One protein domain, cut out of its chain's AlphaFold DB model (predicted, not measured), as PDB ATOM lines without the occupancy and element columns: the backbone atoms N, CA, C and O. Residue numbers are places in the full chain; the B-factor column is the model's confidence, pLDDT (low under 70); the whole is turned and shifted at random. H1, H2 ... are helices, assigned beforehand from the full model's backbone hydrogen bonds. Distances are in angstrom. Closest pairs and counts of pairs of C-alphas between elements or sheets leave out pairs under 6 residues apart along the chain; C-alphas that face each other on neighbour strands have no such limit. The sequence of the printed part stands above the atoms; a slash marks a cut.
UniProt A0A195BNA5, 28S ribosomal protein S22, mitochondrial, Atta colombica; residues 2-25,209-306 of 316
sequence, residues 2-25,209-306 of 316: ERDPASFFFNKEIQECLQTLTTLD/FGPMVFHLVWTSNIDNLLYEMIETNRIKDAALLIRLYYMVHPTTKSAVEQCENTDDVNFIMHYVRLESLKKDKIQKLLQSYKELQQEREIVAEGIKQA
ATOM      1  N   GLU A   2     -25.172  24.958  -2.515       60.44
ATOM      2  CA  GLU A   2     -23.945  24.230  -2.193       60.44
ATOM      3  C   GLU A   2     -24.035  23.733  -0.744       60.44
ATOM      4  O   GLU A   2     -24.254  24.526   0.171       60.44
ATOM      5  N   ARG A   3     -23.983  22.415  -0.545       80.00
ATOM      6  CA  ARG A   3     -24.194  21.775   0.758       80.00
ATOM      7  C   ARG A   3     -22.985  22.051   1.653       80.00
ATOM      8  O   ARG A   3     -21.865  21.771   1.244       80.00
ATOM      9  N   ASP A   4     -23.197  22.599   2.849       83.62
ATOM     10  CA  ASP A   4     -22.099  22.905   3.774       83.62
ATOM     11  C   ASP A   4     -21.603  21.626   4.479       83.62
ATOM     12  O   ASP A   4     -22.359  21.050   5.275       83.62
ATOM     13  N   PRO A   5     -20.357  21.173   4.232       87.88
ATOM     14  CA  PRO A   5     -19.815  19.972   4.861       87.88
ATOM     15  C   PRO A   5     -19.692  20.101   6.384       87.88
ATOM     16  O   PRO A   5     -19.798  19.090   7.078       87.88
ATOM     17  N   ALA A   6     -19.542  21.318   6.922       89.50
ATOM     18  CA  ALA A   6     -19.379  21.532   8.359       89.50
ATOM     19  C   ALA A   6     -20.600  21.044   9.149       89.50
ATOM     20  O   ALA A   6     -20.460  20.384  10.177       89.50
ATOM     21  N   SER A   7     -21.803  21.311   8.634       90.25
ATOM     22  CA  SER A   7     -23.059  20.915   9.282       90.25
ATOM     23  C   SER A   7     -23.177  19.399   9.495       90.25
ATOM     24  O   SER A   7     -23.684  18.956  10.524       90.25
ATOM     25  N   PHE A   8     -22.653  18.604   8.558       90.38
ATOM     26  CA  PHE A   8     -22.611  17.147   8.658       90.38
ATOM     27  C   PHE A   8     -21.436  16.689   9.516       90.38
ATOM     28  O   PHE A   8     -21.611  15.860  10.403       90.38
ATOM     29  N   PHE A   9     -20.246  17.253   9.302       92.31
ATOM     30  CA  PHE A   9     -19.052  16.825  10.019       92.31
ATOM     31  C   PHE A   9     -19.172  17.039  11.531       92.31
ATOM     32  O   PHE A   9     -18.771  16.168  12.294       92.31
ATOM     33  N   PHE A  10     -19.753  18.154  11.984       92.31
ATOM     34  CA  PHE A  10     -19.930  18.443  13.412       92.31
ATOM     35  C   PHE A  10     -21.158  17.776  14.045       92.31
ATOM     36  O   PHE A  10     -21.393  17.948  15.243       92.31
ATOM     37  N   ASN A  11     -21.944  17.012  13.281       94.06
ATOM     38  CA  ASN A  11     -23.046  16.246  13.847       94.06
ATOM     39  C   ASN A  11     -22.500  15.184  14.819       94.06
ATOM     40  O   ASN A  11     -21.554  14.460  14.506       94.06
ATOM     41  N   LYS A  12     -23.114  15.087  16.003       93.62
ATOM     42  CA  LYS A  12     -22.690  14.180  17.073       93.62
ATOM     43  C   LYS A  12     -22.689  12.710  16.637       93.62
ATOM     44  O   LYS A  12     -21.720  12.013  16.915       93.62
ATOM     45  N   GLU A  13     -23.717  12.262  15.920       92.62
ATOM     46  CA  GLU A  13     -23.832  10.871  15.457       92.62
ATOM     47  C   GLU A  13     -22.735  10.532  14.440       92.62
ATOM     48  O   GLU A  13     -22.095   9.484  14.521       92.62
ATOM     49  N   ILE A  14     -22.450  11.464  13.523       92.69
ATOM     50  CA  ILE A  14     -21.372  11.328  12.536       92.69
ATOM     51  C   ILE A  14     -20.010  11.285  13.236       92.69
ATOM     52  O   ILE A  14     -19.182  10.432  12.919       92.69
ATOM     53  N   GLN A  15     -19.780  12.155  14.220       93.69
ATOM     54  CA  GLN A  15     -18.545  12.162  15.006       93.69
ATOM     55  C   GLN A  15     -18.339  10.852  15.776       93.69
ATOM     56  O   GLN A  15     -17.231  10.323  15.768       93.69
ATOM     57  N   GLU A  16     -19.383  10.301  16.395       93.00
ATOM     58  CA  GLU A  16     -19.322   9.006  17.088       93.00
ATOM     59  C   GLU A  16     -18.999   7.857  16.117       93.00
ATOM     60  O   GLU A  16     -18.138   7.017  16.411       93.00
ATOM     61  N   CYS A  17     -19.601   7.862  14.923       92.62
ATOM     62  CA  CYS A  17     -19.278   6.899  13.868       92.62
ATOM     63  C   CYS A  17     -17.808   7.016  13.437       92.62
ATOM     64  O   CYS A  17     -17.087   6.019  13.412       92.62
ATOM     65  N   LEU A  18     -17.330   8.230  13.146       94.00
ATOM     66  CA  LEU A  18     -15.951   8.480  12.713       94.00
ATOM     67  C   LEU A  18     -14.920   8.123  13.795       94.00
ATOM     68  O   LEU A  18     -13.868   7.563  13.481       94.00
ATOM     69  N   GLN A  19     -15.216   8.402  15.067       92.31
ATOM     70  CA  GLN A  19     -14.362   8.015  16.193       92.31
ATOM     71  C   GLN A  19     -14.256   6.493  16.315       92.31
ATOM     72  O   GLN A  19     -13.155   5.975  16.499       92.31
ATOM     73  N   THR A  20     -15.372   5.782  16.147       92.19
ATOM     74  CA  THR A  20     -15.398   4.313  16.171       92.19
ATOM     75  C   THR A  20     -14.588   3.734  15.008       92.19
ATOM     76  O   THR A  20     -13.696   2.917  15.229       92.19
ATOM     77  N   LEU A  21     -14.803   4.240  13.786       92.06
ATOM     78  CA  LEU A  21     -14.075   3.819  12.579       92.06
ATOM     79  C   LEU A  21     -12.565   4.088  12.647       92.06
ATOM     80  O   LEU A  21     -11.783   3.375  12.021       92.06
ATOM     81  N   THR A  22     -12.139   5.114  13.389       89.00
ATOM     82  CA  THR A  22     -10.719   5.479  13.507       89.00
ATOM     83  C   THR A  22      -9.895   4.388  14.188       89.00
ATOM     84  O   THR A  22      -8.714   4.255  13.863       89.00
ATOM     85  N   THR A  23     -10.521   3.558  15.033       84.75
ATOM     86  CA  THR A  23      -9.907   2.498  15.854       84.75
ATOM     87  C   THR A  23      -8.802   3.009  16.792       84.75
ATOM     88  O   THR A  23      -7.931   3.795  16.415       84.75
ATOM     89  N   LEU A  24      -8.821   2.580  18.053       85.38
ATOM     90  CA  LEU A  24      -7.848   3.023  19.056       85.38
ATOM     91  C   LEU A  24      -6.683   2.036  19.146       85.38
ATOM     92  O   LEU A  24      -6.839   0.946  19.687       85.38
ATOM     93  N   ASP A  25      -5.511   2.447  18.668       91.12
ATOM     94  CA  ASP A  25      -4.247   1.750  18.909       91.12
ATOM     95  C   ASP A  25      -3.291   2.658  19.693       91.12
ATOM     96  O   ASP A  25      -2.692   3.592  19.153       91.12
ATOM     97  N   PHE A 209      -7.752  10.144  10.021       95.75
ATOM     98  CA  PHE A 209      -8.559   9.056   9.469       95.75
ATOM     99  C   PHE A 209     -10.016   9.468   9.261       95.75
ATOM    100  O   PHE A 209     -10.562   9.285   8.179       95.75
ATOM    101  N   GLY A 210     -10.649  10.058  10.275       95.12
ATOM    102  CA  GLY A 210     -12.051  10.447  10.174       95.12
ATOM    103  C   GLY A 210     -12.327  11.504   9.096       95.12
ATOM    104  O   GLY A 210     -13.237  11.284   8.300       95.12
ATOM    105  N   PRO A 211     -11.546  12.599   8.976       95.69
ATOM    106  CA  PRO A 211     -11.675  13.533   7.855       95.69
ATOM    107  C   PRO A 211     -11.506  12.874   6.482       95.69
ATOM    108  O   PRO A 211     -12.267  13.191   5.569       95.69
ATOM    109  N   MET A 212     -10.571  11.928   6.336       96.38
ATOM    110  CA  MET A 212     -10.418  11.148   5.104       96.38
ATOM    111  C   MET A 212     -11.678  10.326   4.809       96.38
ATOM    112  O   MET A 212     -12.215  10.400   3.707       96.38
ATOM    113  N   VAL A 213     -12.186   9.568   5.788       96.25
ATOM    114  CA  VAL A 213     -13.418   8.775   5.630       96.25
ATOM    115  C   VAL A 213     -14.596   9.671   5.264       96.25
ATOM    116  O   VAL A 213     -15.348   9.356   4.345       96.25
ATOM    117  N   PHE A 214     -14.734  10.814   5.936       95.88
ATOM    118  CA  PHE A 214     -15.775  11.787   5.639       95.88
ATOM    119  C   PHE A 214     -15.659  12.321   4.206       95.88
ATOM    120  O   PHE A 214     -16.667  12.398   3.511       95.88
ATOM    121  N   HIS A 215     -14.448  12.620   3.729       95.12
ATOM    122  CA  HIS A 215     -14.211  13.040   2.348       95.12
ATOM    123  C   HIS A 215     -14.598  11.953   1.328       95.12
ATOM    124  O   HIS A 215     -15.259  12.252   0.332       95.12
ATOM    125  N   LEU A 216     -14.253  10.687   1.584       95.06
ATOM    126  CA  LEU A 216     -14.627   9.559   0.718       95.06
ATOM    127  C   LEU A 216     -16.142   9.334   0.688       95.06
ATOM    128  O   LEU A 216     -16.713   9.076  -0.368       95.06
ATOM    129  N   VAL A 217     -16.815   9.483   1.830       94.44
ATOM    130  CA  VAL A 217     -18.280   9.426   1.911       94.44
ATOM    131  C   VAL A 217     -18.909  10.598   1.158       94.44
ATOM    132  O   VAL A 217     -19.848  10.406   0.388       94.44
ATOM    133  N   TRP A 218     -18.379  11.808   1.336       92.62
ATOM    134  CA  TRP A 218     -18.880  13.022   0.693       92.62
ATOM    135  C   TRP A 218     -18.783  12.963  -0.836       92.62
ATOM    136  O   TRP A 218     -19.696  13.410  -1.527       92.62
ATOM    137  N   THR A 219     -17.707  12.367  -1.357       91.62
ATOM    138  CA  THR A 219     -17.453  12.171  -2.796       91.62
ATOM    139  C   THR A 219     -18.056  10.876  -3.358       91.62
ATOM    140  O   THR A 219     -17.878  10.583  -4.539       91.62
ATOM    141  N   SER A 220     -18.766  10.096  -2.535       90.69
ATOM    142  CA  SER A 220     -19.318   8.777  -2.883       90.69
ATOM    143  C   SER A 220     -18.280   7.766  -3.394       90.69
ATOM    144  O   SER A 220     -18.592   6.888  -4.193       90.69
ATOM    145  N   ASN A 221     -17.042   7.852  -2.904       91.00
ATOM    146  CA  ASN A 221     -15.922   6.995  -3.290       91.00
ATOM    147  C   ASN A 221     -15.475   6.087  -2.128       91.00
ATOM    148  O   ASN A 221     -14.330   6.139  -1.680       91.00
ATOM    149  N   ILE A 222     -16.395   5.266  -1.611       92.88
ATOM    150  CA  ILE A 222     -16.147   4.412  -0.433       92.88
ATOM    151  C   ILE A 222     -15.754   2.966  -0.772       92.88
ATOM    152  O   ILE A 222     -15.319   2.232   0.112       92.88
ATOM    153  N   ASP A 223     -15.880   2.549  -2.034       91.75
ATOM    154  CA  ASP A 223     -15.745   1.145  -2.460       91.75
ATOM    155  C   ASP A 223     -14.395   0.509  -2.087       91.75
ATOM    156  O   ASP A 223     -14.348  -0.657  -1.697       91.75
ATOM    157  N   ASN A 224     -13.285   1.247  -2.204       94.06
ATOM    158  CA  ASN A 224     -11.958   0.697  -1.894       94.06
ATOM    159  C   ASN A 224     -11.751   0.537  -0.388       94.06
ATOM    160  O   ASN A 224     -11.174  -0.457   0.043       94.06
ATOM    161  N   LEU A 225     -12.239   1.499   0.400       93.88
ATOM    162  CA  LEU A 225     -12.195   1.420   1.856       93.88
ATOM    163  C   LEU A 225     -13.074   0.270   2.353       93.88
ATOM    164  O   LEU A 225     -12.655  -0.503   3.208       93.88
ATOM    165  N   LEU A 226     -14.266   0.116   1.770       93.19
ATOM    166  CA  LEU A 226     -15.163  -0.995   2.068       93.19
ATOM    167  C   LEU A 226     -14.504  -2.343   1.742       93.19
ATOM    168  O   LEU A 226     -14.559  -3.265   2.551       93.19
ATOM    169  N   TYR A 227     -13.845  -2.444   0.584       92.69
ATOM    170  CA  TYR A 227     -13.099  -3.637   0.192       92.69
ATOM    171  C   TYR A 227     -11.995  -3.981   1.207       92.69
ATOM    172  O   TYR A 227     -11.948  -5.116   1.675       92.69
ATOM    173  N   GLU A 228     -11.158  -3.014   1.602       94.12
ATOM    174  CA  GLU A 228     -10.083  -3.241   2.584       94.12
ATOM    175  C   GLU A 228     -10.631  -3.616   3.970       94.12
ATOM    176  O   GLU A 228     -10.100  -4.515   4.622       94.12
ATOM    177  N   MET A 229     -11.730  -3.000   4.415       92.44
ATOM    178  CA  MET A 229     -12.375  -3.367   5.681       92.44
ATOM    179  C   MET A 229     -12.875  -4.816   5.674       92.44
ATOM    180  O   MET A 229     -12.736  -5.512   6.677       92.44
ATOM    181  N   ILE A 230     -13.427  -5.301   4.560       91.38
ATOM    182  CA  ILE A 230     -13.878  -6.695   4.451       91.38
ATOM    183  C   ILE A 230     -12.674  -7.645   4.387       91.38
ATOM    184  O   ILE A 230     -12.665  -8.661   5.078       91.38
ATOM    185  N   GLU A 231     -11.637  -7.295   3.623       91.00
ATOM    186  CA  GLU A 231     -10.405  -8.086   3.490       91.00
ATOM    187  C   GLU A 231      -9.691  -8.262   4.840       91.00
ATOM    188  O   GLU A 231      -9.196  -9.342   5.163       91.00
ATOM    189  N   THR A 232      -9.715  -7.229   5.683       89.56
ATOM    190  CA  THR A 232      -9.140  -7.253   7.036       89.56
ATOM    191  C   THR A 232     -10.087  -7.802   8.112       89.56
ATOM    192  O   THR A 232      -9.770  -7.735   9.299       89.56
ATOM    193  N   ASN A 233     -11.225  -8.399   7.729       88.50
ATOM    194  CA  ASN A 233     -12.261  -8.946   8.620       88.50
ATOM    195  C   ASN A 233     -12.924  -7.911   9.559       88.50
ATOM    196  O   ASN A 233     -13.485  -8.266  10.598       88.50
ATOM    197  N   ARG A 234     -12.909  -6.625   9.199       89.75
ATOM    198  CA  ARG A 234     -13.556  -5.518   9.923       89.75
ATOM    199  C   ARG A 234     -14.987  -5.279   9.421       89.75
ATOM    200  O   ARG A 234     -15.353  -4.180   9.011       89.75
ATOM    201  N   ILE A 235     -15.821  -6.321   9.467       90.38
ATOM    202  CA  ILE A 235     -17.198  -6.296   8.929       90.38
ATOM    203  C   ILE A 235     -18.098  -5.278   9.643       90.38
ATOM    204  O   ILE A 235     -18.886  -4.589   8.998       90.38
ATOM    205  N   LYS A 236     -17.948  -5.127  10.962       90.88
ATOM    206  CA  LYS A 236     -18.716  -4.141  11.739       90.88
ATOM    207  C   LYS A 236     -18.397  -2.708  11.311       90.88
ATOM    208  O   LYS A 236     -19.306  -1.899  11.143       90.88
ATOM    209  N   ASP A 237     -17.118  -2.418  11.075       92.00
ATOM    210  CA  ASP A 237     -16.668  -1.109  10.594       92.00
ATOM    211  C   ASP A 237     -17.173  -0.856   9.168       92.00
ATOM    212  O   ASP A 237     -17.644   0.235   8.863       92.00
ATOM    213  N   ALA A 238     -17.160  -1.882   8.311       92.06
ATOM    214  CA  ALA A 238     -17.740  -1.819   6.971       92.06
ATOM    215  C   ALA A 238     -19.246  -1.487   6.999       92.06
ATOM    216  O   ALA A 238     -19.708  -0.621   6.252       92.06
ATOM    217  N   ALA A 239     -20.017  -2.115   7.891       91.56
ATOM    218  CA  ALA A 239     -21.429  -1.791   8.077       91.56
ATOM    219  C   ALA A 239     -21.621  -0.360   8.616       91.56
ATOM    220  O   ALA A 239     -22.494   0.372   8.145       91.56
ATOM    221  N   LEU A 240     -20.778   0.074   9.559       92.62
ATOM    222  CA  LEU A 240     -20.803   1.431  10.104       92.62
ATOM    223  C   LEU A 240     -20.470   2.494   9.043       92.62
ATOM    224  O   LEU A 240     -21.110   3.543   9.008       92.62
ATOM    225  N   LEU A 241     -19.535   2.209   8.133       93.56
ATOM    226  CA  LEU A 241     -19.202   3.069   6.996       93.56
ATOM    227  C   LEU A 241     -20.404   3.272   6.061       93.56
ATOM    228  O   LEU A 241     -20.666   4.392   5.627       93.56
ATOM    229  N   ILE A 242     -21.168   2.213   5.782       91.00
ATOM    230  CA  ILE A 242     -22.382   2.300   4.955       91.00
ATOM    231  C   ILE A 242     -23.483   3.085   5.679       91.00
ATOM    232  O   ILE A 242     -24.153   3.915   5.065       91.00
ATOM    233  N   ARG A 243     -23.643   2.894   6.996       90.25
ATOM    234  CA  ARG A 243     -24.574   3.707   7.804       90.25
ATOM    235  C   ARG A 243     -24.213   5.190   7.734       90.25
ATOM    236  O   ARG A 243     -25.087   6.017   7.488       90.25
ATOM    237  N   LEU A 244     -22.927   5.514   7.873       91.38
ATOM    238  CA  LEU A 244     -22.420   6.875   7.713       91.38
ATOM    239  C   LEU A 244     -22.704   7.423   6.303       91.38
ATOM    240  O   LEU A 244     -23.126   8.571   6.160       91.38
ATOM    241  N   TYR A 245     -22.534   6.598   5.267       91.06
ATOM    242  CA  TYR A 245     -22.870   6.969   3.894       91.06
ATOM    243  C   TYR A 245     -24.352   7.329   3.732       91.06
ATOM    244  O   TYR A 245     -24.660   8.349   3.118       91.06
ATOM    245  N   TYR A 246     -25.270   6.577   4.342       89.00
ATOM    246  CA  TYR A 246     -26.707   6.884   4.305       89.00
ATOM    247  C   TYR A 246     -27.079   8.142   5.095       89.00
ATOM    248  O   TYR A 246     -27.960   8.884   4.667       89.00
ATOM    249  N   MET A 247     -26.388   8.434   6.203       87.25
ATOM    250  CA  MET A 247     -26.580   9.688   6.947       87.25
ATOM    251  C   MET A 247     -26.208  10.912   6.100       87.25
ATOM    252  O   MET A 247     -26.886  11.940   6.142       87.25
ATOM    253  N   VAL A 248     -25.135  10.810   5.311       88.00
ATOM    254  CA  VAL A 248     -24.703  11.891   4.418       88.00
ATOM    255  C   VAL A 248     -25.543  11.918   3.139       88.00
ATOM    256  O   VAL A 248     -25.879  13.001   2.672       88.00
ATOM    257  N   HIS A 249     -25.973  10.783   2.594       87.38
ATOM    258  CA  HIS A 249     -26.755  10.709   1.351       87.38
ATOM    259  C   HIS A 249     -28.112  10.018   1.568       87.38
ATOM    260  O   HIS A 249     -28.314   8.883   1.135       87.38
ATOM    261  N   PRO A 250     -29.083  10.702   2.204       81.44
ATOM    262  CA  PRO A 250     -30.369  10.096   2.563       81.44
ATOM    263  C   PRO A 250     -31.271   9.791   1.356       81.44
ATOM    264  O   PRO A 250     -32.221   9.027   1.470       81.44
ATOM    265  N   THR A 251     -31.004  10.391   0.194       76.75
ATOM    266  CA  THR A 251     -31.810  10.235  -1.030       76.75
ATOM    267  C   THR A 251     -31.393   9.048  -1.898       76.75
ATOM    268  O   THR A 251     -31.967   8.836  -2.965       76.75
ATOM    269  N   THR A 252     -30.361   8.312  -1.495       73.75
ATOM    270  CA  THR A 252     -29.810   7.201  -2.270       73.75
ATOM    271  C   THR A 252     -30.735   5.983  -2.225       73.75
ATOM    272  O   THR A 252     -31.388   5.736  -1.211       73.75
ATOM    273  N   LYS A 253     -30.806   5.197  -3.311       66.62
ATOM    274  CA  LYS A 253     -31.781   4.095  -3.452       66.62
ATOM    275  C   LYS A 253     -31.662   3.077  -2.322       66.62
ATOM    276  O   LYS A 253     -32.665   2.674  -1.746       66.62
ATOM    277  N   SER A 254     -30.430   2.755  -1.945       65.75
ATOM    278  CA  SER A 254     -30.112   1.835  -0.853       65.75
ATOM    279  C   SER A 254     -30.382   2.385   0.555       65.75
ATOM    280  O   SER A 254     -30.416   1.619   1.512       65.75
ATOM    281  N   ALA A 255     -30.533   3.705   0.708       64.75
ATOM    282  CA  ALA A 255     -30.943   4.329   1.969       64.75
ATOM    283  C   ALA A 255     -32.475   4.346   2.115       64.75
ATOM    284  O   ALA A 255     -32.998   4.261   3.226       64.75
ATOM    285  N   VAL A 256     -33.188   4.440   0.986       60.56
ATOM    286  CA  VAL A 256     -34.657   4.425   0.917       60.56
ATOM    287  C   VAL A 256     -35.202   2.999   1.037       60.56
ATOM    288  O   VAL A 256     -36.178   2.773   1.750       60.56
ATOM    289  N   GLU A 257     -34.552   2.025   0.397       59.94
ATOM    290  CA  GLU A 257     -34.814   0.596   0.585       59.94
ATOM    291  C   GLU A 257     -34.170   0.121   1.896       59.94
ATOM    292  O   GLU A 257     -33.157  -0.570   1.906       59.94
ATOM    293  N   GLN A 258     -34.716   0.545   3.039       58.69
ATOM    294  CA  GLN A 258     -34.197   0.129   4.341       58.69
ATOM    295  C   GLN A 258     -34.150  -1.402   4.433       58.69
ATOM    296  O   GLN A 258     -35.170  -2.085   4.353       58.69
ATOM    297  N   CYS A 259     -32.950  -1.952   4.611       57.25
ATOM    298  CA  CYS A 259     -32.791  -3.369   4.892       57.25
ATOM    299  C   CYS A 259     -33.133  -3.603   6.370       57.25
ATOM    300  O   CYS A 259     -32.380  -3.190   7.248       57.25
ATOM    301  N   GLU A 260     -34.252  -4.275   6.648       55.94
ATOM    302  CA  GLU A 260     -34.673  -4.657   8.010       55.94
ATOM    303  C   GLU A 260     -33.767  -5.730   8.651       55.94
ATOM    304  O   GLU A 260     -33.955  -6.108   9.807       55.94
ATOM    305  N   ASN A 261     -32.776  -6.246   7.914       57.62
ATOM    306  CA  ASN A 261     -31.911  -7.319   8.392       57.62
ATOM    307  C   ASN A 261     -30.891  -6.826   9.423       57.62
ATOM    308  O   ASN A 261     -30.173  -5.851   9.212       57.62
ATOM    309  N   THR A 262     -30.769  -7.586  10.509       62.81
ATOM    310  CA  THR A 262     -29.811  -7.365  11.600       62.81
ATOM    311  C   THR A 262     -28.396  -7.866  11.295       62.81
ATOM    312  O   THR A 262     -27.471  -7.537  12.032       62.81
ATOM    313  N   ASP A 263     -28.216  -8.656  10.232       82.56
ATOM    314  CA  ASP A 263     -26.921  -9.217   9.835       82.56
ATOM    315  C   ASP A 263     -26.107  -8.223   8.987       82.56
ATOM    316  O   ASP A 263     -26.491  -7.884   7.859       82.56
ATOM    317  N   ASP A 264     -24.955  -7.807   9.521       83.81
ATOM    318  CA  ASP A 264     -24.022  -6.860   8.901       83.81
ATOM    319  C   ASP A 264     -23.602  -7.303   7.490       83.81
ATOM    320  O   ASP A 264     -23.471  -6.474   6.587       83.81
ATOM    321  N   VAL A 265     -23.441  -8.610   7.248       84.50
ATOM    322  CA  VAL A 265     -22.988  -9.111   5.941       84.50
ATOM    323  C   VAL A 265     -24.068  -8.933   4.872       84.50
ATOM    324  O   VAL A 265     -23.776  -8.558   3.732       84.50
ATOM    325  N   ASN A 266     -25.332  -9.169   5.227       84.31
ATOM    326  CA  ASN A 266     -26.452  -8.976   4.305       84.31
ATOM    327  C   ASN A 266     -26.741  -7.485   4.090       84.31
ATOM    328  O   ASN A 266     -27.082  -7.094   2.973       84.31
ATOM    329  N   PHE A 267     -26.534  -6.657   5.117       86.06
ATOM    330  CA  PHE A 267     -26.610  -5.203   5.007       86.06
ATOM    331  C   PHE A 267     -25.580  -4.653   4.007       86.06
ATOM    332  O   PHE A 267     -25.937  -3.905   3.093       86.06
ATOM    333  N   ILE A 268     -24.322  -5.098   4.099       86.19
ATOM    334  CA  ILE A 268     -23.276  -4.733   3.132       86.19
ATOM    335  C   ILE A 268     -23.647  -5.227   1.727       86.19
ATOM    336  O   ILE A 268     -23.546  -4.483   0.753       86.19
ATOM    337  N   MET A 269     -24.128  -6.466   1.606       84.94
ATOM    338  CA  MET A 269     -24.541  -7.037   0.321       84.94
ATOM    339  C   MET A 269     -25.658  -6.224  -0.353       84.94
ATOM    340  O   MET A 269     -25.658  -6.079  -1.577       84.94
ATOM    341  N   HIS A 270     -26.600  -5.690   0.429       84.88
ATOM    342  CA  HIS A 270     -27.678  -4.842  -0.072       84.88
ATOM    343  C   HIS A 270     -27.135  -3.538  -0.678       84.88
ATOM    344  O   HIS A 270     -27.444  -3.232  -1.829       84.88
ATOM    345  N   TYR A 271     -26.240  -2.840   0.032       86.56
ATOM    346  CA  TYR A 271     -25.553  -1.654  -0.497       86.56
ATOM    347  C   TYR A 271     -24.809  -1.953  -1.808       86.56
ATOM    348  O   TYR A 271     -24.982  -1.266  -2.816       86.56
ATOM    349  N   VAL A 272     -24.020  -3.033  -1.819       86.25
ATOM    350  CA  VAL A 272     -23.160  -3.404  -2.952       86.25
ATOM    351  C   VAL A 272     -23.962  -3.691  -4.224       86.25
ATOM    352  O   VAL A 272     -23.484  -3.431  -5.325       86.25
ATOM    353  N   ARG A 273     -25.186  -4.218  -4.100       84.94
ATOM    354  CA  ARG A 273     -26.058  -4.496  -5.251       84.94
ATOM    355  C   ARG A 273     -26.603  -3.234  -5.911       84.94
ATOM    356  O   ARG A 273     -26.823  -3.253  -7.120       84.94
ATOM    357  N   LEU A 274     -26.854  -2.191  -5.126       82.50
ATOM    358  CA  LEU A 274     -27.552  -0.993  -5.584       82.50
ATOM    359  C   LEU A 274     -26.595   0.125  -6.010       82.50
ATOM    360  O   LEU A 274     -26.882   0.805  -6.992       82.50
ATOM    361  N   GLU A 275     -25.470   0.291  -5.309       78.69
ATOM    362  CA  GLU A 275     -24.652   1.512  -5.405       78.69
ATOM    363  C   GLU A 275     -23.165   1.269  -5.728       78.69
ATOM    364  O   GLU A 275     -22.501   2.165  -6.242       78.69
ATOM    365  N   SER A 276     -22.615   0.077  -5.462       82.12
ATOM    366  CA  SER A 276     -21.169  -0.159  -5.623       82.12
ATOM    367  C   SER A 276     -20.755  -0.366  -7.085       82.12
ATOM    368  O   SER A 276     -21.318  -1.195  -7.806       82.12
ATOM    369  N   LEU A 277     -19.681   0.308  -7.504       82.81
ATOM    370  CA  LEU A 277     -19.071   0.130  -8.827       82.81
ATOM    371  C   LEU A 277     -18.256  -1.168  -8.900       82.81
ATOM    372  O   LEU A 277     -18.105  -1.761  -9.969       82.81
ATOM    373  N   LYS A 278     -17.738  -1.637  -7.759       84.62
ATOM    374  CA  LYS A 278     -16.914  -2.852  -7.643       84.62
ATOM    375  C   LYS A 278     -17.701  -4.064  -7.145       84.62
ATOM    376  O   LYS A 278     -17.129  -4.950  -6.500       84.62
ATOM    377  N   LYS A 279     -18.986  -4.138  -7.501       86.25
ATOM    378  CA  LYS A 279     -19.922  -5.165  -7.026       86.25
ATOM    379  C   LYS A 279     -19.361  -6.589  -7.080       86.25
ATOM    380  O   LYS A 279     -19.337  -7.262  -6.059       86.25
ATOM    381  N   ASP A 280     -18.812  -7.020  -8.215       87.25
ATOM    382  CA  ASP A 280     -18.406  -8.418  -8.406       87.25
ATOM    383  C   ASP A 280     -17.220  -8.797  -7.509       87.25
ATOM    384  O   ASP A 280     -17.112  -9.935  -7.054       87.25
ATOM    385  N   LYS A 281     -16.320  -7.842  -7.243       88.19
ATOM    386  CA  LYS A 281     -15.155  -8.055  -6.376       88.19
ATOM    387  C   LYS A 281     -15.577  -8.140  -4.915       88.19
ATOM    388  O   LYS A 281     -15.188  -9.080  -4.229       88.19
ATOM    389  N   ILE A 282     -16.397  -7.192  -4.462       87.88
ATOM    390  CA  ILE A 282     -16.858  -7.142  -3.071       87.88
ATOM    391  C   ILE A 282     -17.776  -8.334  -2.765       87.88
ATOM    392  O   ILE A 282     -17.649  -8.949  -1.712       87.88
ATOM    393  N   GLN A 283     -18.641  -8.738  -3.701       88.81
ATOM    394  CA  GLN A 283     -19.504  -9.913  -3.536       88.81
ATOM    395  C   GLN A 283     -18.710 -11.209  -3.368       88.81
ATOM    396  O   GLN A 283     -19.002 -11.986  -2.462       88.81
ATOM    397  N   LYS A 284     -17.686 -11.430  -4.203       89.56
ATOM    398  CA  LYS A 284     -16.794 -12.592  -4.071       89.56
ATOM    399  C   LYS A 284     -16.058 -12.590  -2.735       89.56
ATOM    400  O   LYS A 284     -15.954 -13.633  -2.100       89.56
ATOM    401  N   LEU A 285     -15.590 -11.422  -2.301       89.06
ATOM    402  CA  LEU A 285     -14.892 -11.275  -1.028       89.06
ATOM    403  C   LEU A 285     -15.814 -11.585   0.164       89.06
ATOM    404  O   LEU A 285     -15.426 -12.331   1.055       89.06
ATOM    405  N   LEU A 286     -17.057 -11.094   0.148       87.69
ATOM    406  CA  LEU A 286     -18.057 -11.398   1.180       87.69
ATOM    407  C   LEU A 286     -18.440 -12.884   1.207       87.69
ATOM    408  O   LEU A 286     -18.688 -13.431   2.279       87.69
ATOM    409  N   GLN A 287     -18.487 -13.538   0.046       88.19
ATOM    410  CA  GLN A 287     -18.744 -14.975  -0.040       88.19
ATOM    411  C   GLN A 287     -17.589 -15.783   0.566       88.19
ATOM    412  O   GLN A 287     -17.826 -16.634   1.419       88.19
ATOM    413  N   SER A 288     -16.345 -15.449   0.207       88.19
ATOM    414  CA  SER A 288     -15.150 -16.062   0.799       88.19
ATOM    415  C   SER A 288     -15.076 -15.829   2.313       88.19
ATOM    416  O   SER A 288     -14.737 -16.743   3.059       88.19
ATOM    417  N   TYR A 289     -15.461 -14.639   2.782       87.69
ATOM    418  CA  TYR A 289     -15.566 -14.342   4.209       87.69
ATOM    419  C   TYR A 289     -16.590 -15.246   4.916       87.69
ATOM    420  O   TYR A 289     -16.285 -15.806   5.968       87.69
ATOM    421  N   LYS A 290     -17.787 -15.435   4.335       87.06
ATOM    422  CA  LYS A 290     -18.820 -16.330   4.889       87.06
ATOM    423  C   LYS A 290     -18.333 -17.776   4.981       87.06
ATOM    424  O   LYS A 290     -18.537 -18.411   6.010       87.06
ATOM    425  N   GLU A 291     -17.677 -18.275   3.938       88.44
ATOM    426  CA  GLU A 291     -17.112 -19.632   3.907       88.44
ATOM    427  C   GLU A 291     -16.040 -19.811   4.992       88.44
ATOM    428  O   GLU A 291     -16.100 -20.750   5.783       88.44
ATOM    429  N   LEU A 292     -15.123 -18.850   5.117       87.44
ATOM    430  CA  LEU A 292     -14.054 -18.890   6.116       87.44
ATOM    431  C   LEU A 292     -14.589 -18.786   7.553       87.44
ATOM    432  O   LEU A 292     -14.028 -19.377   8.479       87.44
ATOM    433  N   GLN A 293     -15.684 -18.054   7.762       85.50
ATOM    434  CA  GLN A 293     -16.359 -18.000   9.055       85.50
ATOM    435  C   GLN A 293     -17.017 -19.344   9.407       85.50
ATOM    436  O   GLN A 293     -16.842 -19.816  10.528       85.50
ATOM    437  N   GLN A 294     -17.684 -19.993   8.448       87.56
ATOM    438  CA  GLN A 294     -18.264 -21.328   8.640       87.56
ATOM    439  C   GLN A 294     -17.190 -22.373   8.968       87.56
ATOM    440  O   GLN A 294     -17.357 -23.160   9.898       87.56
ATOM    441  N   GLU A 295     -16.054 -22.354   8.270       88.38
ATOM    442  CA  GLU A 295     -14.929 -23.245   8.570       88.38
ATOM    443  C   GLU A 295     -14.390 -23.037   9.991       88.38
ATOM    444  O   GLU A 295     -14.135 -24.004  10.711       88.38
ATOM    445  N   ARG A 296     -14.253 -21.781  10.433       87.62
ATOM    446  CA  ARG A 296     -13.817 -21.461  11.801       87.62
ATOM    447  C   ARG A 296     -14.798 -21.962  12.855       87.62
ATOM    448  O   ARG A 296     -14.354 -22.443  13.895       87.62
ATOM    449  N   GLU A 297     -16.098 -21.849  12.601       87.56
ATOM    450  CA  GLU A 297     -17.144 -22.355  13.495       87.56
ATOM    451  C   GLU A 297     -17.068 -23.884  13.610       87.56
ATOM    452  O   GLU A 297     -16.991 -24.400  14.724       87.56
ATOM    453  N   ILE A 298     -16.937 -24.594  12.484       90.31
ATOM    454  CA  ILE A 298     -16.772 -26.058  12.450       90.31
ATOM    455  C   ILE A 298     -15.514 -26.493  13.216       90.31
ATOM    456  O   ILE A 298     -15.557 -27.426  14.020       90.31
ATOM    457  N   VAL A 299     -14.382 -25.812  13.006       89.00
ATOM    458  CA  VAL A 299     -13.132 -26.110  13.721       89.00
ATOM    459  C   VAL A 299     -13.282 -25.841  15.219       89.00
ATOM    460  O   VAL A 299     -12.853 -26.659  16.031       89.00
ATOM    461  N   ALA A 300     -13.910 -24.730  15.608       86.56
ATOM    462  CA  ALA A 300     -14.137 -24.403  17.013       86.56
ATOM    463  C   ALA A 300     -15.056 -25.424  17.702       86.56
ATOM    464  O   ALA A 300     -14.802 -25.802  18.846       86.56
ATOM    465  N   GLU A 301     -16.098 -25.896  17.019       86.69
ATOM    466  CA  GLU A 301     -16.970 -26.967  17.505       86.69
ATOM    467  C   GLU A 301     -16.224 -28.299  17.627       86.69
ATOM    468  O   GLU A 301     -16.313 -28.949  18.669       86.69
ATOM    469  N   GLY A 302     -15.411 -28.663  16.633       87.00
ATOM    470  CA  GLY A 302     -14.564 -29.855  16.685       87.00
ATOM    471  C   GLY A 302     -13.547 -29.816  17.832       87.00
ATOM    472  O   GLY A 302     -13.356 -30.815  18.523       87.00
ATOM    473  N   ILE A 303     -12.945 -28.652  18.101       84.75
ATOM    474  CA  ILE A 303     -12.047 -28.437  19.247       84.75
ATOM    475  C   ILE A 303     -12.809 -28.605  20.570       84.75
ATOM    476  O   ILE A 303     -12.332 -29.302  21.465       84.75
ATOM    477  N   LYS A 304     -14.006 -28.020  20.704       84.75
ATOM    478  CA  LYS A 304     -14.845 -28.177  21.910       84.75
ATOM    479  C   LYS A 304     -15.217 -29.640  22.163       84.75
ATOM    480  O   LYS A 304     -15.103 -30.105  23.295       84.75
ATOM    481  N   GLN A 305     -15.584 -30.371  21.109       83.81
ATOM    482  CA  GLN A 305     -15.883 -31.803  21.176       83.81
ATOM    483  C   GLN A 305     -14.646 -32.631  21.559       83.81
ATOM    484  O   GLN A 305     -14.737 -33.505  22.418       83.81
ATOM    485  N   ALA A 306     -13.474 -32.323  20.995       80.75
ATOM    486  CA  ALA A 306     -12.213 -32.993  21.327       80.75
ATOM    487  C   ALA A 306     -11.750 -32.730  22.774       80.75
ATOM    488  O   ALA A 306     -11.107 -33.585  23.382       80.75
TER     489      ALA A 306
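What this domain is: This is residues 2 to 25 and 209 to 306 of the 316 residues of the protein "28S ribosomal protein S22, mitochondrial" of Atta colombica (UniProt A0A195BNA5). One long helix, H8, runs out of a small body of helices like a handle: its first part packs on H4 and H7, and its residues 294 to 306 stick out free. In the body H5 lies in the middle, with H2, H3, H4 and H7 packed round it and the short H1 and H6 farther out. The printed part has 122 residues with eight named helices, H1 to H8 in order along the chain, and no named strand; the class is all helix. The whole is only just compact, close to loose, with a radius of gyration of the C-alphas of 16.1 A, and elongated, spanning 61 by 33 by 25 A.

How they stand to each other: H8, residues 279 to 306, touches H7, residues 264 to 274, with residues 279 to 286 alone; they form a helical hairpin at a shallow tilt of 16 degrees, opposite ways, and their closest C-alphas, of Val 272 and Lys 279, are 5.5 A apart. With residues 282 to 289 alone H8 touches H4, residues 223 to 231, at a shallow tilt of 15 degrees, the same way (closest C-alphas Tyr 227 and Ile 282, 6.1 A). The hub is H5, residues 235 to 248, which touches four helices and is apart from H8. H5 and H4 form a helical hairpin at 22 degrees, with the C-alphas of Leu 226 and Ala 238 closest at 5.6 A. H5 touches H7 at a steep tilt of 48 degrees, closest at Ala 239 and Asp 264, 5.8 A between C-alphas. H5 touches H2, residues 12 to 22, at a shallow tilt of 33 degrees, only just short of steep, opposite ways, closest at C-alphas 21 and 237, 5.9 A. H3, residues 209 to 218, touches residues 244 to 248 of H5 alone, closest at C-alphas 217 and 245, 5.6 A, and touches H2 at a steep tilt of 61 degrees, closest at C-alphas 18 and 210, 5.1 A. H6, residues 253 to 256, touches H7, closest at C-alphas 254 and 271, 5.8 A. H1, residues 5 to 9, is close to but not clearly touching H2, H3 and H5; its closest C-alphas to H2 are those of Phe 9 and Gln 15, 6.8 A. Every O i to N i+4 pair is within hydrogen-bond range in H1, H2, H3, H4, H5 and H8, and 6 of 7 in H7; H6 is too short for such a pair.

Where its parts are: H1 begins at C-alpha 5, (-19.815, 19.972, 4.861). H2 is 15.2 A long, H3 14.1 A, H4 12.2 A, H5 20.2 A and H7 16.0 A; H1 and H6 are 6.1 A and 5.2 A. H8 runs 40.5 A, from C-alpha 279 at (-19.922, -5.165, -7.026) to C-alpha 306 at (-12.213, -32.993, 21.327).

The domain as a whole: The C-alphas farthest apart, of Glu 2 and Ala 306, are 63.0 A apart. Residues 26 to 208 are not printed; C-alphas 25 and 209 are 12.7 A apart across this cut. Of the links printed whole, H6 to H7 is short and the others are tight. Mean pLDDT of the printed part is 86.5; residue 2 and residues 253 to 262 are under 70.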